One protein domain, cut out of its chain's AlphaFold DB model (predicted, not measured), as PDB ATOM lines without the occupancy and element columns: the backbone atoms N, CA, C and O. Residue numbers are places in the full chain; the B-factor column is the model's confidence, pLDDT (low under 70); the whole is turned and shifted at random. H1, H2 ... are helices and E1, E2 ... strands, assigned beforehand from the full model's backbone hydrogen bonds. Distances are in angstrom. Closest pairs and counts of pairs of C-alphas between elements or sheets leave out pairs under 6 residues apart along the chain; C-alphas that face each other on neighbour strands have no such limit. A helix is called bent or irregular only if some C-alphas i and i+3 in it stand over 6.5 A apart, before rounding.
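This is residues 8 to 163 of the 170 residues of an uncharacterized protein of Dictyostelium discoideum (UniProt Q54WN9). Two twisted sheets of four strands lie face to face as a sandwich, their strands running nearly along each other. H1 packs on edge strand E1 with residues 8 to 13, H2 sits in the turn from E7 to E8, and three short helices, H3 to H5, make the last stretch. The 156 printed residues hold five named helices and eight named strands, in the order H1 E1 E2 E3 E4 E5 E6 E7 H2 E8 H3 H4 H5, class mixed. One sheet, E1 E8 E2 E5, is mixed; the other, E4 E3 E6 E7, is antiparallel. The whole is compact, with a radius of gyration of the C-alphas of 15.0 A and spans of 40 by 38 by 30 A.

Find C-alpha 8 at (-25.119, -53.022, -15.058); from there H1 runs 17.0 A to residue 19. Strands follow: E1, residues 31 to 37; E2, 46 to 53, 22.9 A; E3, 59 to 64; E4, 72 to 75; E5, 89 to 96, 22.6 A; E6, 105 to 112, 22.4 A; and E7, 118 to 126, which bends by 67 degrees at residue 121. H2, 128 to 134, is irregular, with C-alphas 129 and 132 7.1 A apart. E8, 137 to 143, leads to H3, 148 to 151, H4, 154 to 157, and H5, 160 to 163, ending at C-alpha 163 (-33.748, -35.940, -23.025).

Look first at E8, antiparallel to E1, with N 34 and O 140 2.9 A apart, and parallel to E2, with N 49 and O 139 2.8 A apart. E2 pairs antiparallel with E5, N 50 and O 92 at 2.8 A. In the other sheet, antiparallel pairs are E4 and E3, a hairpin with N 61 and O 74 at 2.9 A; E3 and E6, N 62 and O 108 at 2.8 A; and the hairpin E6 and E7, N 107 and O 124 at 2.9 A. The parts of the sheets that face each other are 10.6 A centre to centre; between E4 and E5 the closest C-alphas, of Leu 74 and Ile 92, are 6.7 A apart. H1 is on the first sheet over E1, at a height of 9.5 A; the C-alphas of Ser 9 and Asp 34, their closest, are 5.5 A apart. H2 is on that sheet over E2, at a height of 11.4 A, and only grazes the other. H3 is on the first sheet, H4 only grazes it, and H5 is on neither. Within hydrogen-bond range are 6 of 8 O i to N i+4 pairs in H1 and 0 of 3 in H2, which has 3 of 4 O i to N i+3 pairs; H3, H4 and H5 are too short for an O i to N i+4 pair.

The C-alphas farthest apart, of Gly 40 and Leu 115, are 43.9 A apart. The printed part has no cut; H1 to E1 and E4 to E5 are long links. Look for low confidence, under 70, at residues 8 to 27, 38 to 43, 68 to 71, 77 to 82 and 147 to 163.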
ATOM      1  N   ALA A   8     -25.939 -54.235 -15.007       37.05
ATOM      2  CA  ALA A   8     -25.119 -53.022 -15.058       37.05
ATOM      3  C   ALA A   8     -25.041 -52.295 -13.702       37.05
ATOM      4  O   ALA A   8     -23.989 -51.757 -13.361       37.05
ATOM      5  N   SER A   9     -26.099 -52.346 -12.885       37.94
ATOM      6  CA  SER A   9     -26.163 -51.607 -11.614       37.94
ATOM      7  C   SER A   9     -25.207 -52.142 -10.537       37.94
ATOM      8  O   SER A   9     -24.775 -51.392  -9.663       37.94
ATOM      9  N   LEU A  10     -24.819 -53.421 -10.610       34.65
ATOM     10  CA  LEU A  10     -23.860 -54.030  -9.682       34.65
ATOM     11  C   LEU A  10     -22.406 -53.699 -10.024       34.65
ATOM     12  O   LEU A  10     -21.574 -53.613  -9.120       34.65
ATOM     13  N   LEU A  11     -22.093 -53.473 -11.303       39.15
ATOM     14  CA  LEU A  11     -20.716 -53.246 -11.731       39.15
ATOM     15  C   LEU A  11     -20.148 -51.952 -11.149       39.15
ATOM     16  O   LEU A  11     -19.015 -51.990 -10.689       39.15
ATOM     17  N   TYR A  12     -20.895 -50.845 -11.089       47.12
ATOM     18  CA  TYR A  12     -20.325 -49.574 -10.620       47.12
ATOM     19  C   TYR A  12     -20.091 -49.530  -9.105       47.12
ATOM     20  O   TYR A  12     -19.035 -49.076  -8.673       47.12
ATOM     21  N   LEU A  13     -21.014 -50.056  -8.288       44.79
ATOM     22  CA  LEU A  13     -20.803 -50.169  -6.836       44.79
ATOM     23  C   LEU A  13     -19.637 -51.109  -6.521       44.79
ATOM     24  O   LEU A  13     -18.756 -50.737  -5.754       44.79
ATOM     25  N   GLN A  14     -19.554 -52.264  -7.192       45.68
ATOM     26  CA  GLN A  14     -18.396 -53.150  -7.059       45.68
ATOM     27  C   GLN A  14     -17.105 -52.505  -7.576       45.68
ATOM     28  O   GLN A  14     -16.033 -52.773  -7.040       45.68
ATOM     29  N   TYR A  15     -17.175 -51.664  -8.611       47.44
ATOM     30  CA  TYR A  15     -16.020 -50.950  -9.152       47.44
ATOM     31  C   TYR A  15     -15.542 -49.851  -8.199       47.44
ATOM     32  O   TYR A  15     -14.344 -49.731  -7.962       47.44
ATOM     33  N   TYR A  16     -16.467 -49.107  -7.593       46.36
ATOM     34  CA  TYR A  16     -16.188 -48.089  -6.587       46.36
ATOM     35  C   TYR A  16     -15.634 -48.709  -5.298       46.36
ATOM     36  O   TYR A  16     -14.604 -48.264  -4.799       46.36
ATOM     37  N   GLU A  17     -16.237 -49.796  -4.811       47.83
ATOM     38  CA  GLU A  17     -15.719 -50.562  -3.671       47.83
ATOM     39  C   GLU A  17     -14.333 -51.158  -3.964       47.83
ATOM     40  O   GLU A  17     -13.455 -51.119  -3.102       47.83
ATOM     41  N   LYS A  18     -14.089 -51.645  -5.191       45.03
ATOM     42  CA  LYS A  18     -12.764 -52.135  -5.611       45.03
ATOM     43  C   LYS A  18     -11.721 -51.026  -5.749       45.03
ATOM     44  O   LYS A  18     -10.558 -51.270  -5.442       45.03
ATOM     45  N   LEU A  19     -12.099 -49.837  -6.219       45.60
ATOM     46  CA  LEU A  19     -11.180 -48.706  -6.379       45.60
ATOM     47  C   LEU A  19     -10.871 -47.991  -5.058       45.60
ATOM     48  O   LEU A  19      -9.762 -47.493  -4.887       45.60
ATOM     49  N   HIS A  20     -11.830 -47.937  -4.132       41.65
ATOM     50  CA  HIS A  20     -11.751 -47.134  -2.908       41.65
ATOM     51  C   HIS A  20     -11.743 -47.980  -1.630       41.65
ATOM     52  O   HIS A  20     -12.195 -47.520  -0.581       41.65
ATOM     53  N   ALA A  21     -11.178 -49.191  -1.691       44.83
ATOM     54  CA  ALA A  21     -11.057 -50.115  -0.560       44.83
ATOM     55  C   ALA A  21     -10.449 -49.494   0.723       44.83
ATOM     56  O   ALA A  21     -10.630 -50.039   1.808       44.83
ATOM     57  N   SER A  22      -9.768 -48.347   0.638       41.86
ATOM     58  CA  SER A  22      -9.193 -47.629   1.784       41.86
ATOM     59  C   SER A  22     -10.074 -46.516   2.382       41.86
ATOM     60  O   SER A  22      -9.789 -46.061   3.487       41.86
ATOM     61  N   SER A  23     -11.166 -46.099   1.735       42.60
ATOM     62  CA  SER A  23     -12.121 -45.138   2.306       42.60
ATOM     63  C   SER A  23     -13.468 -45.235   1.590       42.60
ATOM     64  O   SER A  23     -13.828 -44.366   0.793       42.60
ATOM     65  N   VAL A  24     -14.218 -46.311   1.835       48.71
ATOM     66  CA  VAL A  24     -15.563 -46.472   1.268       48.71
ATOM     67  C   VAL A  24     -16.495 -45.469   1.952       48.71
ATOM     68  O   VAL A  24     -17.151 -45.772   2.949       48.71
ATOM     69  N   GLN A  25     -16.532 -44.237   1.444       54.78
ATOM     70  CA  GLN A  25     -17.638 -43.336   1.733       54.78
ATOM     71  C   GLN A  25     -18.896 -44.014   1.188       54.78
ATOM     72  O   GLN A  25     -18.999 -44.282  -0.010       54.78
ATOM     73  N   LYS A  26     -19.809 -44.386   2.089       63.10
ATOM     74  CA  LYS A  26     -21.034 -45.094   1.721       63.10
ATOM     75  C   LYS A  26     -21.899 -44.165   0.882       63.10
ATOM     76  O   LYS A  26     -22.274 -43.092   1.352       63.10
ATOM     77  N   VAL A  27     -22.240 -44.602  -0.329       69.34
ATOM     78  CA  VAL A  27     -23.270 -43.939  -1.132       69.34
ATOM     79  C   VAL A  27     -24.557 -43.910  -0.293       69.34
ATOM     80  O   VAL A  27     -24.946 -44.954   0.243       69.34
ATOM     81  N   PRO A  28     -25.205 -42.742  -0.121       72.16
ATOM     82  CA  PRO A  28     -26.463 -42.648   0.602       72.16
ATOM     83  C   PRO A  28     -27.485 -43.636   0.041       72.16
ATOM     84  O   PRO A  28     -27.634 -43.758  -1.171       72.16
ATOM     85  N   ALA A  29     -28.218 -44.327   0.912       72.66
ATOM     86  CA  ALA A  29     -29.130 -45.397   0.495       72.66
ATOM     87  C   ALA A  29     -30.272 -44.906  -0.423       72.66
ATOM     88  O   ALA A  29     -30.844 -45.665  -1.206       72.66
ATOM     89  N   ASN A  30     -30.542 -43.603  -0.374       73.29
ATOM     90  CA  ASN A  30     -31.520 -42.895  -1.186       73.29
ATOM     91  C   ASN A  30     -30.987 -42.483  -2.581       73.29
ATOM     92  O   ASN A  30     -31.688 -41.807  -3.338       73.29
ATOM     93  N   MET A  31     -29.749 -42.869  -2.911       78.17
ATOM     94  CA  MET A  31     -29.084 -42.592  -4.178       78.17
ATOM     95  C   MET A  31     -28.747 -43.890  -4.914       78.17
ATOM     96  O   MET A  31     -28.246 -44.848  -4.327       78.17
ATOM     97  N   VAL A  32     -28.998 -43.908  -6.221       77.50
ATOM     98  CA  VAL A  32     -28.594 -44.998  -7.116       77.50
ATOM     99  C   VAL A  32     -27.754 -44.420  -8.244       77.50
ATOM    100  O   VAL A  32     -28.124 -43.401  -8.823       77.50
ATOM    101  N   ILE A  33     -26.634 -45.068  -8.554       76.17
ATOM    102  CA  ILE A  33     -25.736 -44.674  -9.639       76.17
ATOM    103  C   ILE A  33     -25.755 -45.782 -10.695       76.17
ATOM    104  O   ILE A  33     -25.510 -46.941 -10.368       76.17
ATOM    105  N   ASP A  34     -26.073 -45.425 -11.937       77.19
ATOM    106  CA  ASP A  34     -26.099 -46.323 -13.100       77.19
ATOM    107  C   ASP A  34     -25.221 -45.749 -14.207       77.19
ATOM    108  O   ASP A  34     -25.128 -44.530 -14.353       77.19
ATOM    109  N   ASP A  35     -24.606 -46.602 -15.020       77.57
ATOM    110  CA  ASP A  35     -23.776 -46.143 -16.121       77.57
ATOM    111  C   ASP A  35     -24.035 -46.904 -17.426       77.57
ATOM    112  O   ASP A  35     -24.215 -48.120 -17.472       77.57
ATOM    113  N   ARG A  36     -24.086 -46.165 -18.537       77.59
ATOM    114  CA  ARG A  36     -24.508 -46.690 -19.842       77.59
ATOM    115  C   ARG A  36     -23.525 -46.298 -20.927       77.59
ATOM    116  O   ARG A  36     -22.947 -45.219 -20.896       77.59
ATOM    117  N   LYS A  37     -23.368 -47.138 -21.955       76.06
ATOM    118  CA  LYS A  37     -22.654 -46.720 -23.173       76.06
ATOM    119  C   LYS A  37     -23.490 -45.703 -23.955       76.06
ATOM    120  O   LYS A  37     -24.688 -45.917 -24.192       76.06
ATOM    121  N   ARG A  38     -22.841 -44.640 -24.426       68.88
ATOM    122  CA  ARG A  38     -23.424 -43.698 -25.386       68.88
ATOM    123  C   ARG A  38     -23.595 -44.385 -26.748       68.88
ATOM    124  O   ARG A  38     -22.701 -45.098 -27.206       68.88
ATOM    125  N   LYS A  39     -24.750 -44.210 -27.406       64.29
ATOM    126  CA  LYS A  39     -24.957 -44.679 -28.791       64.29
ATOM    127  C   LYS A  39     -24.442 -43.602 -29.746       64.29
ATOM    128  O   LYS A  39     -25.133 -42.619 -29.978       64.29
ATOM    129  N   GLY A  40     -23.236 -43.800 -30.273       58.38
ATOM    130  CA  GLY A  40     -22.556 -42.828 -31.133       58.38
ATOM    131  C   GLY A  40     -21.781 -41.789 -30.320       58.38
ATOM    132  O   GLY A  40     -22.321 -41.169 -29.407       58.38
ATOM    133  N   GLY A  41     -20.496 -41.626 -30.630       53.08
ATOM    134  CA  GLY A  41     -19.650 -40.627 -29.985       53.08
ATOM    135  C   GLY A  41     -18.151 -40.912 -30.088       53.08
ATOM    136  O   GLY A  41     -17.694 -42.026 -29.847       53.08
ATOM    137  N   SER A  42     -17.418 -39.868 -30.450       43.44
ATOM    138  CA  SER A  42     -16.154 -39.418 -29.856       43.44
ATOM    139  C   SER A  42     -16.355 -37.896 -29.732       43.44
ATOM    140  O   SER A  42     -16.864 -37.316 -30.698       43.44
ATOM    141  N   PRO A  43     -16.156 -37.266 -28.559       58.40
ATOM    142  CA  PRO A  43     -14.838 -37.098 -27.954       58.40
ATOM    143  C   PRO A  43     -14.793 -37.428 -26.451       58.40
ATOM    144  O   PRO A  43     -15.810 -37.625 -25.793       58.40
ATOM    145  N   THR A  44     -13.560 -37.518 -25.956       77.65
ATOM    146  CA  THR A  44     -13.112 -37.673 -24.562       77.65
ATOM    147  C   THR A  44     -14.081 -37.157 -23.497       77.65
ATOM    148  O   THR A  44     -14.450 -35.983 -23.524       77.65
ATOM    149  N   GLY A  45     -14.411 -37.995 -22.513       82.65
ATOM    150  CA  GLY A  45     -15.274 -37.613 -21.396       82.65
ATOM    151  C   GLY A  45     -16.537 -38.454 -21.251       82.65
ATOM    152  O   GLY A  45     -16.682 -39.522 -21.850       82.65
ATOM    153  N   PHE A  46     -17.471 -37.958 -20.445       85.11
ATOM    154  CA  PHE A  46     -18.739 -38.628 -20.157       85.11
ATOM    155  C   PHE A  46     -19.868 -37.623 -19.950       85.11
ATOM    156  O   PHE A  46     -19.629 -36.448 -19.681       85.11
ATOM    157  N   THR A  47     -21.112 -38.076 -20.068       85.84
ATOM    158  CA  THR A  47     -22.279 -37.254 -19.727       85.84
ATOM    159  C   THR A  47     -22.764 -37.637 -18.339       85.84
ATOM    160  O   THR A  47     -23.014 -38.811 -18.082       85.84
ATOM    161  N   LEU A  48     -22.908 -36.663 -17.447       87.11
ATOM    162  CA  LEU A  48     -23.470 -36.865 -16.118       87.11
ATOM    163  C   LEU A  48     -24.911 -36.368 -16.094       87.11
ATOM    164  O   LEU A  48     -25.168 -35.214 -16.426       87.11
ATOM    165  N   TYR A  49     -25.818 -37.225 -15.648       86.47
ATOM    166  CA  TYR A  49     -27.228 -36.937 -15.434       86.47
ATOM    167  C   TYR A  49     -27.529 -36.967 -13.940       86.47
ATOM    168  O   TYR A  49     -27.223 -37.944 -13.259       86.47
ATOM    169  N   LEU A  50     -28.186 -35.926 -13.445       88.74
ATOM    170  CA  LEU A  50     -28.792 -35.899 -12.123       88.74
ATOM    171  C   LEU A  50     -30.311 -35.976 -12.291       88.74
ATOM    172  O   LEU A  50     -30.940 -35.054 -12.814       88.74
ATOM    173  N   VAL A  51     -30.891 -37.082 -11.835       86.31
ATOM    174  CA  VAL A  51     -32.326 -37.352 -11.872       86.31
ATOM    175  C   VAL A  51     -32.864 -37.323 -10.454       86.31
ATOM    176  O   VAL A  51     -32.482 -38.135  -9.615       86.31
ATOM    177  N   VAL A  52     -33.765 -36.392 -10.184       86.30
ATOM    178  CA  VAL A  52     -34.272 -36.132  -8.838       86.30
ATOM    179  C   VAL A  52     -35.779 -36.238  -8.783       86.30
ATOM    180  O   VAL A  52     -36.491 -35.674  -9.618       86.30
ATOM    181  N   GLU A  53     -36.272 -36.918  -7.755       83.94
ATOM    182  CA  GLU A  53     -37.678 -36.846  -7.391       83.94
ATOM    183  C   GLU A  53     -37.997 -35.482  -6.756       83.94
ATOM    184  O   GLU A  53     -37.161 -34.865  -6.093       83.94
ATOM    185  N   LYS A  54     -39.234 -35.012  -6.932       79.01
ATOM    186  CA  LYS A  54     -39.736 -33.694  -6.517       79.01
ATOM    187  C   LYS A  54     -39.417 -33.329  -5.061       79.01
ATOM    188  O   LYS A  54     -39.302 -32.154  -4.737       79.01
ATOM    189  N   LYS A  55     -39.309 -34.325  -4.182       77.88
ATOM    190  CA  LYS A  55     -39.046 -34.140  -2.749       77.88
ATOM    191  C   LYS A  55     -37.559 -34.123  -2.374       77.88
ATOM    192  O   LYS A  55     -37.250 -33.842  -1.226       77.88
ATOM    193  N   SER A  56     -36.653 -34.397  -3.312       82.07
ATOM    194  CA  SER A  56     -35.193 -34.449  -3.110       82.07
ATOM    195  C   SER A  56     -34.470 -33.264  -3.773       82.07
ATOM    196  O   SER A  56     -33.400 -33.417  -4.359       82.07
ATOM    197  N   TRP A  57     -35.082 -32.075  -3.751       78.87
ATOM    198  CA  TRP A  57     -34.550 -30.864  -4.402       78.87
ATOM    199  C   TRP A  57     -33.381 -30.199  -3.660       78.87
ATOM    200  O   TRP A  57     -32.753 -29.269  -4.159       78.87
ATOM    201  N   ASP A  58     -33.040 -30.720  -2.491       84.50
ATOM    202  CA  ASP A  58     -31.927 -30.343  -1.627       84.50
ATOM    203  C   ASP A  58     -30.638 -31.119  -1.967       84.50
ATOM    204  O   ASP A  58     -29.849 -31.458  -1.081       84.50
ATOM    205  N   ARG A  59     -30.442 -31.462  -3.246       87.88
ATOM    206  CA  ARG A  59     -29.336 -32.296  -3.739       87.88
ATOM    207  C   ARG A  59     -28.627 -31.628  -4.906       87.88
ATOM    208  O   ARG A  59     -29.273 -31.060  -5.790       87.88
ATOM    209  N   ALA A  60     -27.303 -31.721  -4.913       90.07
ATOM    210  CA  ALA A  60     -26.496 -31.255  -6.025       90.07
ATOM    211  C   ALA A  60     -25.233 -32.100  -6.216       90.07
ATOM    212  O   ALA A  60     -24.778 -32.788  -5.298       90.07
ATOM    213  N   ILE A  61     -24.667 -32.030  -7.418       90.06
ATOM    214  CA  ILE A  61     -23.353 -32.593  -7.736       90.06
ATOM    215  C   ILE A  61     -22.454 -31.453  -8.187       90.06
ATOM    216  O   ILE A  61     -22.757 -30.771  -9.167       90.06
ATOM    217  N   ARG A  62     -21.344 -31.260  -7.478       91.07
ATOM    218  CA  ARG A  62     -20.289 -30.315  -7.840       91.07
ATOM    219  C   ARG A  62     -19.197 -31.054  -8.589       91.07
ATOM    220  O   ARG A  62     -18.687 -32.062  -8.108       91.07
ATOM    221  N   ILE A  63     -18.842 -30.542  -9.754       89.02
ATOM    222  CA  ILE A  63     -17.848 -31.112 -10.654       89.02
ATOM    223  C   ILE A  63     -16.670 -30.150 -10.682       89.02
ATOM    224  O   ILE A  63     -16.821 -29.005 -11.104       89.02
ATOM    225  N   ASN A  64     -15.506 -30.622 -10.249       88.48
ATOM    226  CA  ASN A  64     -14.258 -29.863 -10.281       88.48
ATOM    227  C   ASN A  64     -13.251 -30.556 -11.199       88.48
ATOM    228  O   ASN A  64     -13.211 -31.785 -11.264       88.48
ATOM    229  N   GLY A  65     -12.413 -29.777 -11.883       84.31
ATOM    230  CA  GLY A  65     -11.353 -30.321 -12.734       84.31
ATOM    231  C   GLY A  65     -11.847 -30.868 -14.078       84.31
ATOM    232  O   GLY A  65     -11.235 -31.789 -14.616       84.31
ATOM    233  N   ALA A  66     -12.937 -30.340 -14.635       80.54
ATOM    234  CA  ALA A  66     -13.316 -30.572 -16.033       80.54
ATOM    235  C   ALA A  66     -12.694 -29.494 -16.948       80.54
ATOM    236  O   ALA A  66     -12.291 -28.436 -16.470       80.54
ATOM    237  N   GLN A  67     -12.602 -29.744 -18.260       78.86
ATOM    238  CA  GLN A  67     -11.922 -28.854 -19.219       78.86
ATOM    239  C   GLN A  67     -12.466 -27.414 -19.237       78.86
ATOM    240  O   GLN A  67     -11.677 -26.472 -19.271       78.86
ATOM    241  N   TYR A  68     -13.792 -27.240 -19.200       65.11
ATOM    242  CA  TYR A  68     -14.450 -25.930 -19.353       65.11
ATOM    243  C   TYR A  68     -15.027 -25.349 -18.065       65.11
ATOM    244  O   TYR A  68     -15.691 -24.317 -18.096       65.11
ATOM    245  N   SER A  69     -14.802 -25.990 -16.920       52.53
ATOM    246  CA  SER A  69     -15.356 -25.503 -15.663       52.53
ATOM    247  C   SER A  69     -14.404 -25.717 -14.504       52.53
ATOM    248  O   SER A  69     -14.105 -26.837 -14.093       52.53
ATOM    249  N   TYR A  70     -13.970 -24.595 -13.932       56.90
ATOM    250  CA  TYR A  70     -13.355 -24.593 -12.611       56.90
ATOM    251  C   TYR A  70     -14.329 -25.154 -11.561       56.90
ATOM    252  O   TYR A  70     -13.872 -25.754 -10.595       56.90
ATOM    253  N   GLN A  71     -15.645 -25.038 -11.800       63.97
ATOM    254  CA  GLN A  71     -16.705 -25.660 -11.011       63.97
ATOM    255  C   GLN A  71     -18.031 -25.664 -11.805       63.97
ATOM    256  O   GLN A  71     -18.525 -24.597 -12.163       63.97
ATOM    257  N   VAL A  72     -18.622 -26.831 -12.089       80.15
ATOM    258  CA  VAL A  72     -20.033 -26.948 -12.531       80.15
ATOM    259  C   VAL A  72     -20.846 -27.533 -11.392       80.15
ATOM    260  O   VAL A  72     -20.413 -28.485 -10.749       80.15
ATOM    261  N   GLU A  73     -22.030 -26.985 -11.141       85.29
ATOM    262  CA  GLU A  73     -22.972 -27.532 -10.166       85.29
ATOM    263  C   GLU A  73     -24.264 -27.954 -10.874       85.29
ATOM    264  O   GLU A  73     -24.943 -27.140 -11.495       85.29
ATOM    265  N   LEU A  74     -24.605 -29.239 -10.779       86.85
ATOM    266  CA  LEU A  74     -25.922 -29.752 -11.152       86.85
ATOM    267  C   LEU A  74     -26.800 -29.728  -9.902       86.85
ATOM    268  O   LEU A  74     -26.606 -30.569  -9.027       86.85
ATOM    269  N   LYS A  75     -27.739 -28.783  -9.793       85.33
ATOM    270  CA  LYS A  75     -28.517 -28.553  -8.566       85.33
ATOM    271  C   LYS A  75     -30.016 -28.723  -8.772       85.33
ATOM    272  O   LYS A  75     -30.627 -27.973  -9.518       85.33
ATOM    273  N   ALA A  76     -30.617 -29.661  -8.039       75.45
ATOM    274  CA  ALA A  76     -32.034 -30.035  -8.112       75.45
ATOM    275  C   ALA A  76     -33.035 -28.914  -7.766       75.45
ATOM    276  O   ALA A  76     -34.183 -28.949  -8.205       75.45
ATOM    277  N   GLY A  77     -32.605 -27.945  -6.955       65.23
ATOM    278  CA  GLY A  77     -33.462 -26.885  -6.421       65.23
ATOM    279  C   GLY A  77     -33.670 -25.687  -7.344       65.23
ATOM    280  O   GLY A  77     -34.580 -24.895  -7.098       65.23
ATOM    281  N   ASP A  78     -32.873 -25.547  -8.401       63.64
ATOM    282  CA  ASP A  78     -33.013 -24.424  -9.320       63.64
ATOM    283  C   ASP A  78     -34.019 -24.817 -10.407       63.64
ATOM    284  O   ASP A  78     -33.837 -25.790 -11.126       63.64
ATOM    285  N   ASN A  79     -35.144 -24.105 -10.519       59.28
ATOM    286  CA  ASN A  79     -36.188 -24.455 -11.497       59.28
ATOM    287  C   ASN A  79     -35.714 -24.367 -12.960       59.28
ATOM    288  O   ASN A  79     -36.413 -24.831 -13.862       59.28
ATOM    289  N   THR A  80     -34.550 -23.772 -13.199       63.46
ATOM    290  CA  THR A  80     -33.928 -23.592 -14.506       63.46
ATOM    291  C   THR A  80     -33.137 -24.827 -14.927       63.46
ATOM    292  O   THR A  80     -32.314 -25.335 -14.173       63.46
ATOM    293  N   GLY A  81     -33.345 -25.274 -16.164       62.14
ATOM    294  CA  GLY A  81     -32.502 -26.282 -16.812       62.14
ATOM    295  C   GLY A  81     -32.905 -27.744 -16.606       62.14
ATOM    296  O   GLY A  81     -32.217 -28.637 -17.094       62.14
ATOM    297  N   PHE A  82     -34.030 -28.007 -15.935       69.80
ATOM    298  CA  PHE A  82     -34.550 -29.364 -15.775       69.80
ATOM    299  C   PHE A  82     -35.524 -29.765 -16.881       69.80
ATOM    300  O   PHE A  82     -36.477 -29.048 -17.182       69.80
ATOM    301  N   LEU A  83     -35.354 -30.982 -17.387       72.79
ATOM    302  CA  LEU A  83     -36.328 -31.683 -18.215       72.79
ATOM    303  C   LEU A  83     -37.246 -32.517 -17.311       72.79
ATOM    304  O   LEU A  83     -36.772 -33.282 -16.469       72.79
ATOM    305  N   SER A  84     -38.564 -32.375 -17.466       72.84
ATOM    306  CA  SER A  84     -39.526 -33.244 -16.776       72.84
ATOM    307  C   SER A  84     -39.510 -34.618 -17.442       72.84
ATOM    308  O   SER A  84     -39.816 -34.721 -18.627       72.84
ATOM    309  N   LEU A  85     -39.174 -35.668 -16.691       71.44
ATOM    310  CA  LEU A  85     -39.265 -37.050 -17.187       71.44
ATOM    311  C   LEU A  85     -40.681 -37.608 -16.981       71.44
ATOM    312  O   LEU A  85     -41.239 -38.290 -17.839       71.44
ATOM    313  N   ASP A  86     -41.275 -37.274 -15.833       72.91
ATOM    314  CA  ASP A  86     -42.643 -37.605 -15.437       72.91
ATOM    315  C   ASP A  86     -43.188 -36.526 -14.470       72.91
ATOM    316  O   ASP A  86     -42.583 -35.463 -14.311       72.91
ATOM    317  N   SER A  87     -44.340 -36.762 -13.828       73.29
ATOM    318  CA  SER A  87     -44.953 -35.815 -12.876       73.29
ATOM    319  C   SER A  87     -44.240 -35.717 -11.518       73.29
ATOM    320  O   SER A  87     -44.602 -34.879 -10.686       73.29
ATOM    321  N   LYS A  88     -43.246 -36.572 -11.272       78.75
ATOM    322  CA  LYS A  88     -42.530 -36.715 -10.001       78.75
ATOM    323  C   LYS A  88     -41.032 -36.466 -10.128       78.75
ATOM    324  O   LYS A  88     -40.418 -36.172  -9.113       78.75
ATOM    325  N   SER A  89     -40.458 -36.538 -11.323       79.65
ATOM    326  CA  SER A  89     -39.016 -36.567 -11.545       79.65
ATOM    327  C   SER A  89     -38.575 -35.508 -12.545       79.65
ATOM    328  O   SER A  89     -39.178 -35.324 -13.606       79.65
ATOM    329  N   LYS A  90     -37.462 -34.857 -12.227       81.81
ATOM    330  CA  LYS A  90     -36.769 -33.907 -13.092       81.81
ATOM    331  C   LYS A  90     -35.356 -34.414 -13.385       81.81
ATOM    332  O   LYS A  90     -34.761 -35.085 -12.546       81.81
ATOM    333  N   CYS A  91     -34.823 -34.087 -14.556       83.22
ATOM    334  CA  CYS A  91     -33.467 -34.435 -14.974       83.22
ATOM    335  C   CYS A  91     -32.702 -33.187 -15.415       83.22
ATOM    336  O   CYS A  91     -33.238 -32.388 -16.179       83.22
ATOM    337  N   ILE A  92     -31.463 -33.041 -14.962       86.12
ATOM    338  CA  ILE A  92     -30.486 -32.093 -15.505       86.12
ATOM    339  C   ILE A  92     -29.224 -32.866 -15.867       86.12
ATOM    340  O   ILE A  92     -28.916 -33.881 -15.239       86.12
ATOM    341  N   PHE A  93     -28.489 -32.410 -16.873       85.93
ATOM    342  CA  PHE A  93     -27.263 -33.076 -17.281       85.93
ATOM    343  C   PHE A  93     -26.206 -32.098 -17.765       85.93
ATOM    344  O   PHE A  93     -26.504 -30.970 -18.148       85.93
ATOM    345  N   THR A  94     -24.961 -32.560 -17.768       86.13
ATOM    346  CA  THR A  94     -23.841 -31.862 -18.396       86.13
ATOM    347  C   THR A  94     -22.889 -32.864 -19.028       86.13
ATOM    348  O   THR A  94     -22.740 -33.992 -18.551       86.13
ATOM    349  N   ASN A  95     -22.211 -32.441 -20.087       86.34
ATOM    350  CA  ASN A  95     -21.051 -33.158 -20.596       86.34
ATOM    351  C   ASN A  95     -19.821 -32.757 -19.780       86.34
ATOM    352  O   ASN A  95     -19.641 -31.586 -19.444       86.34
ATOM    353  N   ILE A  96     -18.994 -33.739 -19.447       85.67
ATOM    354  CA  ILE A  96     -17.746 -33.572 -18.710       85.67
ATOM    355  C   ILE A  96     -16.624 -33.989 -19.643       85.67
ATOM    356  O   ILE A  96     -16.425 -35.175 -19.893       85.67
ATOM    357  N   GLU A  97     -15.896 -33.000 -20.149       87.30
ATOM    358  CA  GLU A  97     -14.682 -33.206 -20.934       87.30
ATOM    359  C   GLU A  97     -13.457 -33.198 -20.016       87.30
ATOM    360  O   GLU A  97     -13.371 -32.417 -19.059       87.30
ATOM    361  N   TRP A  98     -12.500 -34.083 -20.290       86.44
ATOM    362  CA  TRP A  98     -11.297 -34.205 -19.473       86.44
ATOM    363  C   TRP A  98     -10.387 -32.993 -19.629       86.44
ATOM    364  O   TRP A  98     -10.039 -32.606 -20.738       86.44
ATOM    365  N   ASN A  99      -9.902 -32.443 -18.515       82.59
ATOM    366  CA  ASN A  99      -8.858 -31.421 -18.576       82.59
ATOM    367  C   ASN A  99      -7.564 -31.973 -19.220       82.59
ATOM    368  O   ASN A  99      -7.207 -33.141 -19.029       82.59
ATOM    369  N   ALA A 100      -6.821 -31.122 -19.931       79.97
ATOM    370  CA  ALA A 100      -5.543 -31.500 -20.548       79.97
ATOM    371  C   ALA A 100      -4.397 -31.660 -19.527       79.97
ATOM    372  O   ALA A 100      -3.439 -32.387 -19.775       79.97
ATOM    373  N   ASN A 101      -4.505 -31.023 -18.358       81.08
ATOM    374  CA  ASN A 101      -3.416 -30.899 -17.380       81.08
ATOM    375  C   ASN A 101      -3.209 -32.144 -16.497       81.08
ATOM    376  O   ASN A 101      -2.514 -32.059 -15.487       81.08
ATOM    377  N   ASN A 102      -3.821 -33.287 -16.830       72.25
ATOM    378  CA  ASN A 102      -3.787 -34.512 -16.020       72.25
ATOM    379  C   ASN A 102      -4.196 -34.302 -14.542       72.25
ATOM    380  O   ASN A 102      -3.784 -35.065 -13.674       72.25
ATOM    381  N   ALA A 103      -5.012 -33.292 -14.236       84.83
ATOM    382  CA  ALA A 103      -5.540 -33.103 -12.886       84.83
ATOM    383  C   ALA A 103      -6.737 -34.031 -12.640       84.83
ATOM    384  O   ALA A 103      -7.488 -34.343 -13.569       84.83
ATOM    385  N   ASN A 104      -6.952 -34.451 -11.396       86.61
ATOM    386  CA  ASN A 104      -8.101 -35.289 -11.055       86.61
ATOM    387  C   ASN A 104      -9.411 -34.518 -11.283       86.61
ATOM    388  O   ASN A 104      -9.484 -33.312 -11.041       86.61
ATOM    389  N   THR A 105     -10.438 -35.216 -11.759       86.52
ATOM    390  CA  THR A 105     -11.805 -34.691 -11.798       86.52
ATOM    391  C   THR A 105     -12.535 -35.199 -10.562       86.52
ATOM    392  O   THR A 105     -12.525 -36.398 -10.293       86.52
ATOM    393  N   THR A 106     -13.167 -34.310  -9.805       88.10
ATOM    394  CA  THR A 106     -13.897 -34.680  -8.585       88.10
ATOM    395  C   THR A 106     -15.383 -34.435  -8.773       88.10
ATOM    396  O   THR A 106     -15.779 -33.348  -9.189       88.10
ATOM    397  N   LEU A 107     -16.193 -35.438  -8.435       88.91
ATOM    398  CA  LEU A 107     -17.643 -35.340  -8.317       88.91
ATOM    399  C   LEU A 107     -17.996 -35.333  -6.829       88.91
ATOM    400  O   LEU A 107     -17.972 -36.383  -6.190       88.91
ATOM    401  N   SER A 108     -18.291 -34.164  -6.271       90.13
ATOM    402  CA  SER A 108     -18.733 -34.021  -4.881       90.13
ATOM    403  C   SER A 108     -20.254 -34.012  -4.827       90.13
ATOM    404  O   SER A 108     -20.905 -33.130  -5.390       90.13
ATOM    405  N   PHE A 109     -20.820 -34.987  -4.131       89.02
ATOM    406  CA  PHE A 109     -22.251 -35.122  -3.916       89.02
ATOM    407  C   PHE A 109     -22.596 -34.388  -2.632       89.02
ATOM    408  O   PHE A 109     -22.067 -34.703  -1.566       89.02
ATOM    409  N   VAL A 110     -23.448 -33.375  -2.743       90.65
ATOM    410  CA  VAL A 110     -23.761 -32.469  -1.639       90.65
ATOM    411  C   VAL A 110     -25.261 -32.414  -1.382       90.65
ATOM    412  O   VAL A 110     -26.082 -32.522  -2.300       90.65
ATOM    413  N   SER A 111     -25.614 -32.170  -0.125       88.43
ATOM    414  CA  SER A 111     -26.984 -31.891   0.287       88.43
ATOM    415  C   SER A 111     -27.080 -30.634   1.136       88.43
ATOM    416  O   SER A 111     -26.170 -30.309   1.906       88.43
ATOM    417  N   ALA A 112     -28.197 -29.920   0.999       87.45
ATOM    418  CA  ALA A 112     -28.503 -28.807   1.885       87.45
ATOM    419  C   ALA A 112     -28.889 -29.362   3.263       87.45
ATOM    420  O   ALA A 112     -29.852 -30.114   3.404       87.45
ATOM    421  N   LYS A 113     -28.111 -29.014   4.287       83.12
ATOM    422  CA  LYS A 113     -28.412 -29.311   5.690       83.12
ATOM    423  C   LYS A 113     -29.176 -28.133   6.313       83.12
ATOM    424  O   LYS A 113     -29.603 -27.198   5.628       83.12
ATOM    425  N   THR A 114     -29.357 -28.170   7.630       81.75
ATOM    426  CA  THR A 114     -29.981 -27.088   8.402       81.75
ATOM    427  C   THR A 114     -29.334 -25.735   8.071       81.75
ATOM    428  O   THR A 114     -28.120 -25.647   7.907       81.75
ATOM    429  N   LEU A 115     -30.153 -24.681   7.965       80.85
ATOM    430  CA  LEU A 115     -29.752 -23.318   7.568       80.85
ATOM    431  C   LEU A 115     -29.295 -23.158   6.103       80.85
ATOM    432  O   LEU A 115     -28.728 -22.128   5.755       80.85
ATOM    433  N   GLY A 116     -29.545 -24.142   5.230       78.24
ATOM    434  CA  GLY A 116     -29.206 -24.045   3.803       78.24
ATOM    435  C   GLY A 116     -27.712 -24.208   3.501       78.24
ATOM    436  O   GLY A 116     -27.281 -23.961   2.375       78.24
ATOM    437  N   ILE A 117     -26.921 -24.637   4.489       84.12
ATOM    438  CA  ILE A 117     -25.502 -24.945   4.309       84.12
ATOM    439  C   ILE A 117     -25.388 -26.253   3.527       84.12
ATOM    440  O   ILE A 117     -25.900 -27.290   3.948       84.12
ATOM    441  N   TRP A 118     -24.696 -26.210   2.393       87.14
ATOM    442  CA  TRP A 118     -24.414 -27.394   1.589       87.14
ATOM    443  C   TRP A 118     -23.218 -28.150   2.160       87.14
ATOM    444  O   TRP A 118     -22.110 -27.615   2.192       87.14
ATOM    445  N   SER A 119     -23.441 -29.394   2.578       89.00
ATOM    446  CA  SER A 119     -22.394 -30.294   3.067       89.00
ATOM    447  C   SER A 119     -22.137 -31.400   2.056       89.00
ATOM    448  O   SER A 119     -23.076 -31.901   1.440       89.00
ATOM    449  N   GLU A 120     -20.874 -31.801   1.914       89.94
ATOM    450  CA  GLU A 120     -20.501 -33.004   1.170       89.94
ATOM    451  C   GLU A 120     -21.007 -34.241   1.918       89.94
ATOM    452  O   GLU A 120     -20.764 -34.389   3.117       89.94
ATOM    453  N   ASP A 121     -21.752 -35.088   1.210       85.79
ATOM    454  CA  ASP A 121     -22.161 -36.408   1.682       85.79
ATOM    455  C   ASP A 121     -21.075 -37.436   1.332       85.79
ATOM    456  O   ASP A 121     -20.670 -38.231   2.178       85.79
ATOM    457  N   PHE A 122     -20.579 -37.392   0.091       84.87
ATOM    458  CA  PHE A 122     -19.419 -38.152  -0.373       84.87
ATOM    459  C   PHE A 122     -18.850 -37.551  -1.664       84.87
ATOM    460  O   PHE A 122     -19.483 -36.704  -2.301       84.87
ATOM    461  N   LYS A 123     -17.675 -38.017  -2.088       87.28
ATOM    462  CA  LYS A 123     -17.080 -37.646  -3.374       87.28
ATOM    463  C   LYS A 123     -16.510 -38.835  -4.130       87.28
ATOM    464  O   LYS A 123     -16.016 -39.785  -3.534       87.28
ATOM    465  N   ILE A 124     -16.515 -38.727  -5.452       84.25
ATOM    466  CA  ILE A 124     -15.819 -39.636  -6.362       84.25
ATOM    467  C   ILE A 124     -14.656 -38.870  -6.980       84.25
ATOM    468  O   ILE A 124     -14.839 -37.777  -7.515       84.25
ATOM    469  N   GLU A 125     -13.462 -39.450  -6.924       86.51
ATOM    470  CA  GLU A 125     -12.275 -38.892  -7.563       86.51
ATOM    471  C   GLU A 125     -11.888 -39.733  -8.778       86.51
ATOM    472  O   GLU A 125     -11.657 -40.935  -8.668       86.51
ATOM    473  N   ILE A 126     -11.825 -39.086  -9.942       85.24
ATOM    474  CA  ILE A 126     -11.458 -39.695 -11.216       85.24
ATOM    475  C   ILE A 126     -10.063 -39.201 -11.585       85.24
ATOM    476  O   ILE A 126      -9.866 -38.082 -12.070       85.24
ATOM    477  N   THR A 127      -9.079 -40.059 -11.352       87.16
ATOM    478  CA  THR A 127      -7.687 -39.824 -11.745       87.16
ATOM    479  C   THR A 127      -7.515 -39.923 -13.265       87.16
ATOM    480  O   THR A 127      -8.309 -40.593 -13.936       87.16
ATOM    481  N   PRO A 128      -6.448 -39.341 -13.848       86.99
ATOM    482  CA  PRO A 128      -6.130 -39.494 -15.269       86.99
ATOM    483  C   PRO A 128      -6.127 -40.941 -15.766       86.99
ATOM    484  O   PRO A 128      -6.611 -41.216 -16.861       86.99
ATOM    485  N   ALA A 129      -5.640 -41.876 -14.946       84.01
ATOM    486  CA  ALA A 129      -5.593 -43.296 -15.282       84.01
ATOM    487  C   ALA A 129      -6.990 -43.932 -15.407       84.01
ATOM    488  O   ALA A 129      -7.168 -44.879 -16.172       84.01
ATOM    489  N   GLN A 130      -7.987 -43.400 -14.694       83.32
ATOM    490  CA  GLN A 130      -9.358 -43.916 -14.687       83.32
ATOM    491  C   GLN A 130     -10.233 -43.327 -15.801       83.32
ATOM    492  O   GLN A 130     -11.262 -43.908 -16.133       83.32
ATOM    493  N   ARG A 131      -9.835 -42.212 -16.424       83.91
ATOM    494  CA  ARG A 131     -10.645 -41.488 -17.426       83.91
ATOM    495  C   ARG A 131     -11.173 -42.370 -18.561       83.91
ATOM    496  O   ARG A 131     -12.343 -42.277 -18.918       83.91
ATOM    497  N   LYS A 132     -10.356 -43.311 -19.047       82.03
ATOM    498  CA  LYS A 132     -10.728 -44.261 -20.114       82.03
ATOM    499  C   LYS A 132     -11.933 -45.145 -19.781       82.03
ATOM    500  O   LYS A 132     -12.567 -45.681 -20.681       82.03
ATOM    501  N   LEU A 133     -12.233 -45.328 -18.498       80.34
ATOM    502  CA  LEU A 133     -13.364 -46.129 -18.027       80.34
ATOM    503  C   LEU A 133     -14.685 -45.366 -18.145       80.34
ATOM    504  O   LEU A 133     -15.743 -45.973 -18.271       80.34
ATOM    505  N   PHE A 134     -14.597 -44.039 -18.104       82.37
ATOM    506  CA  PHE A 134     -15.720 -43.121 -18.215       82.37
ATOM    507  C   PHE A 134     -15.906 -42.632 -19.657       82.37
ATOM    508  O   PHE A 134     -17.003 -42.213 -20.008       82.37
ATOM    509  N   ASP A 135     -14.885 -42.732 -20.513       83.67
ATOM    510  CA  ASP A 135     -14.982 -42.323 -21.916       83.67
ATOM    511  C   ASP A 135     -16.205 -42.926 -22.625       83.67
ATOM    512  O   ASP A 135     -16.432 -44.141 -22.628       83.67
ATOM    513  N   ASN A 136     -16.989 -42.057 -23.268       79.30
ATOM    514  CA  ASN A 136     -18.219 -42.406 -23.984       79.30
ATOM    515  C   ASN A 136     -19.275 -43.109 -23.108       79.30
ATOM    516  O   ASN A 136     -20.098 -43.891 -23.612       79.30
ATOM    517  N   ARG A 137     -19.270 -42.837 -21.799       82.65
ATOM    518  CA  ARG A 137     -20.309 -43.278 -20.866       82.65
ATOM    519  C   ARG A 137     -21.299 -42.159 -20.562       82.65
ATOM    520  O   ARG A 137     -21.019 -40.970 -20.689       82.65
ATOM    521  N   GLU A 138     -22.477 -42.580 -20.149       83.62
ATOM    522  CA  GLU A 138     -23.490 -41.763 -19.505       83.62
ATOM    523  C   GLU A 138     -23.595 -42.254 -18.065       83.62
ATOM    524  O   GLU A 138     -23.879 -43.431 -17.861       83.62
ATOM    525  N   LEU A 139     -23.348 -41.387 -17.089       84.59
ATOM    526  CA  LEU A 139     -23.487 -41.679 -15.667       84.59
ATOM    527  C   LEU A 139     -24.790 -41.053 -15.176       84.59
ATOM    528  O   LEU A 139     -24.963 -39.841 -15.262       84.59
ATOM    529  N   TYR A 140     -25.704 -41.864 -14.667       83.40
ATOM    530  CA  TYR A 140     -26.983 -41.438 -14.121       83.40
ATOM    531  C   TYR A 140     -26.949 -41.535 -12.607       83.40
ATOM    532  O   TYR A 140     -26.679 -42.592 -12.047       83.40
ATOM    533  N   VAL A 141     -27.259 -40.428 -11.946       87.00
ATOM    534  CA  VAL A 141     -27.394 -40.344 -10.498       87.00
ATOM    535  C   VAL A 141     -28.856 -40.094 -10.194       87.00
ATOM    536  O   VAL A 141     -29.377 -39.005 -10.430       87.00
ATOM    537  N   TYR A 142     -29.521 -41.115  -9.678       84.58
ATOM    538  CA  TYR A 142     -30.910 -41.048  -9.260       84.58
ATOM    539  C   TYR A 142     -30.984 -40.743  -7.774       84.58
ATOM    540  O   TYR A 142     -30.360 -41.440  -6.974       84.58
ATOM    541  N   VAL A 143     -31.782 -39.749  -7.395       85.30
ATOM    542  CA  VAL A 143     -32.028 -39.410  -5.993       85.30
ATOM    543  C   VAL A 143     -33.525 -39.370  -5.722       85.30
ATOM    544  O   VAL A 143     -34.273 -38.643  -6.377       85.30
ATOM    545  N   SER A 144     -33.959 -40.168  -4.752       82.81
ATOM    546  CA  SER A 144     -35.347 -40.236  -4.281       82.81
ATOM    547  C   SER A 144     -35.373 -40.149  -2.758       82.81
ATOM    548  O   SER A 144     -34.364 -40.385  -2.098       82.81
ATOM    549  N   ASP A 145     -36.529 -39.820  -2.188       75.80
ATOM    550  CA  ASP A 145     -36.819 -40.017  -0.765       75.80
ATOM    551  C   ASP A 145     -37.254 -41.468  -0.463       75.80
ATOM    552  O   ASP A 145     -37.279 -41.882   0.694       75.80
ATOM    553  N   ASN A 146     -37.549 -42.260  -1.498       70.46
ATOM    554  CA  ASN A 146     -37.944 -43.660  -1.430       70.46
ATOM    555  C   ASN A 146     -37.004 -44.538  -2.274       70.46
ATOM    556  O   ASN A 146     -37.126 -44.624  -3.496       70.46
ATOM    557  N   GLU A 147     -36.101 -45.269  -1.616       61.52
ATOM    558  CA  GLU A 147     -35.061 -46.075  -2.276       61.52
ATOM    559  C   GLU A 147     -35.580 -47.047  -3.348       61.52
ATOM    560  O   GLU A 147     -34.873 -47.354  -4.311       61.52
ATOM    561  N   LYS A 148     -36.812 -47.552  -3.193       62.12
ATOM    562  CA  LYS A 148     -37.411 -48.513  -4.132       62.12
ATOM    563  C   LYS A 148     -37.816 -47.868  -5.455       62.12
ATOM    564  O   LYS A 148     -37.909 -48.552  -6.469       62.12
ATOM    565  N   PHE A 149     -38.029 -46.552  -5.473       60.81
ATOM    566  CA  PHE A 149     -38.627 -45.861  -6.610       60.81
ATOM    567  C   PHE A 149     -37.807 -46.012  -7.892       60.81
ATOM    568  O   PHE A 149     -38.388 -46.150  -8.970       60.81
ATOM    569  N   TYR A 150     -36.476 -45.964  -7.804       62.59
ATOM    570  CA  TYR A 150     -35.611 -46.142  -8.970       62.59
ATOM    571  C   TYR A 150     -35.179 -47.588  -9.169       62.59
ATOM    572  O   TYR A 150     -35.223 -48.023 -10.312       62.59
ATOM    573  N   LYS A 151     -34.870 -48.344  -8.103       62.98
ATOM    574  CA  LYS A 151     -34.386 -49.737  -8.194       62.98
ATOM    575  C   LYS A 151     -35.258 -50.621  -9.099       62.98
ATOM    576  O   LYS A 151     -34.712 -51.398  -9.873       62.98
ATOM    577  N   ASP A 152     -36.575 -50.428  -9.081       57.41
ATOM    578  CA  ASP A 152     -37.501 -51.266  -9.851       57.41
ATOM    579  C   ASP A 152     -37.699 -50.815 -11.313       57.41
ATOM    580  O   ASP A 152     -38.295 -51.548 -12.100       57.41
ATOM    581  N   ASN A 153     -37.277 -49.600 -11.701       58.90
ATOM    582  CA  ASN A 153     -37.781 -48.979 -12.936       58.90
ATOM    583  C   ASN A 153     -36.808 -48.034 -13.668       58.90
ATOM    584  O   ASN A 153     -37.249 -47.169 -14.431       58.90
ATOM    585  N   ILE A 154     -35.499 -48.173 -13.431       60.32
ATOM    586  CA  ILE A 154     -34.444 -47.333 -14.028       60.32
ATOM    587  C   ILE A 154     -34.604 -47.208 -15.557       60.32
ATOM    588  O   ILE A 154     -34.580 -46.097 -16.094       60.32
ATOM    589  N   ASP A 155     -34.862 -48.320 -16.250       58.73
ATOM    590  CA  ASP A 155     -34.944 -48.351 -17.717       58.73
ATOM    591  C   ASP A 155     -36.174 -47.647 -18.295       58.73
ATOM    592  O   ASP A 155     -36.080 -47.033 -19.357       58.73
ATOM    593  N   ASN A 156     -37.316 -47.674 -17.604       58.14
ATOM    594  CA  ASN A 156     -38.534 -47.041 -18.116       58.14
ATOM    595  C   ASN A 156     -38.570 -45.529 -17.879       58.14
ATOM    596  O   ASN A 156     -39.331 -44.828 -18.550       58.14
ATOM    597  N   LYS A 157     -37.781 -45.012 -16.928       57.24
ATOM    598  CA  LYS A 157     -37.828 -43.593 -16.543       57.24
ATOM    599  C   LYS A 157     -37.036 -42.675 -17.452       57.24
ATOM    600  O   LYS A 157     -37.348 -41.493 -17.531       57.24
ATOM    601  N   ILE A 158     -36.033 -43.203 -18.144       55.23
ATOM    602  CA  ILE A 158     -35.251 -42.426 -19.100       55.23
ATOM    603  C   ILE A 158     -35.570 -42.924 -20.498       55.23
ATOM    604  O   ILE A 158     -34.815 -43.676 -21.116       55.23
ATOM    605  N   LYS A 159     -36.710 -42.475 -21.028       56.08
ATOM    606  CA  LYS A 159     -36.924 -42.520 -22.473       56.08
ATOM    607  C   LYS A 159     -35.969 -41.491 -23.068       56.08
ATOM    608  O   LYS A 159     -36.233 -40.298 -22.975       56.08
ATOM    609  N   ARG A 160     -34.829 -41.935 -23.616       46.84
ATOM    610  CA  ARG A 160     -33.780 -41.053 -24.178       46.84
ATOM    611  C   ARG A 160     -34.346 -39.967 -25.104       46.84
ATOM    612  O   ARG A 160     -33.844 -38.851 -25.067       46.84
ATOM    613  N   ASP A 161     -35.424 -40.265 -25.828       47.26
ATOM    614  CA  ASP A 161     -36.131 -39.329 -26.716       47.26
ATOM    615  C   ASP A 161     -36.683 -38.081 -25.998       47.26
ATOM    616  O   ASP A 161     -36.853 -37.036 -26.616       47.26
ATOM    617  N   GLN A 162     -36.941 -38.157 -24.687       48.88
ATOM    618  CA  GLN A 162     -37.353 -37.004 -23.879       48.88
ATOM    619  C   GLN A 162     -36.170 -36.110 -23.485       48.88
ATOM    620  O   GLN A 162     -36.358 -34.923 -23.234       48.88
ATOM    621  N   ILE A 163     -34.958 -36.669 -23.421       50.59
ATOM    622  CA  ILE A 163     -33.748 -35.940 -23.025       50.59
ATOM    623  C   ILE A 163     -33.095 -35.266 -24.235       50.59
ATOM    624  O   ILE A 163     -32.674 -34.116 -24.141       50.59
TER     625      ILE A 163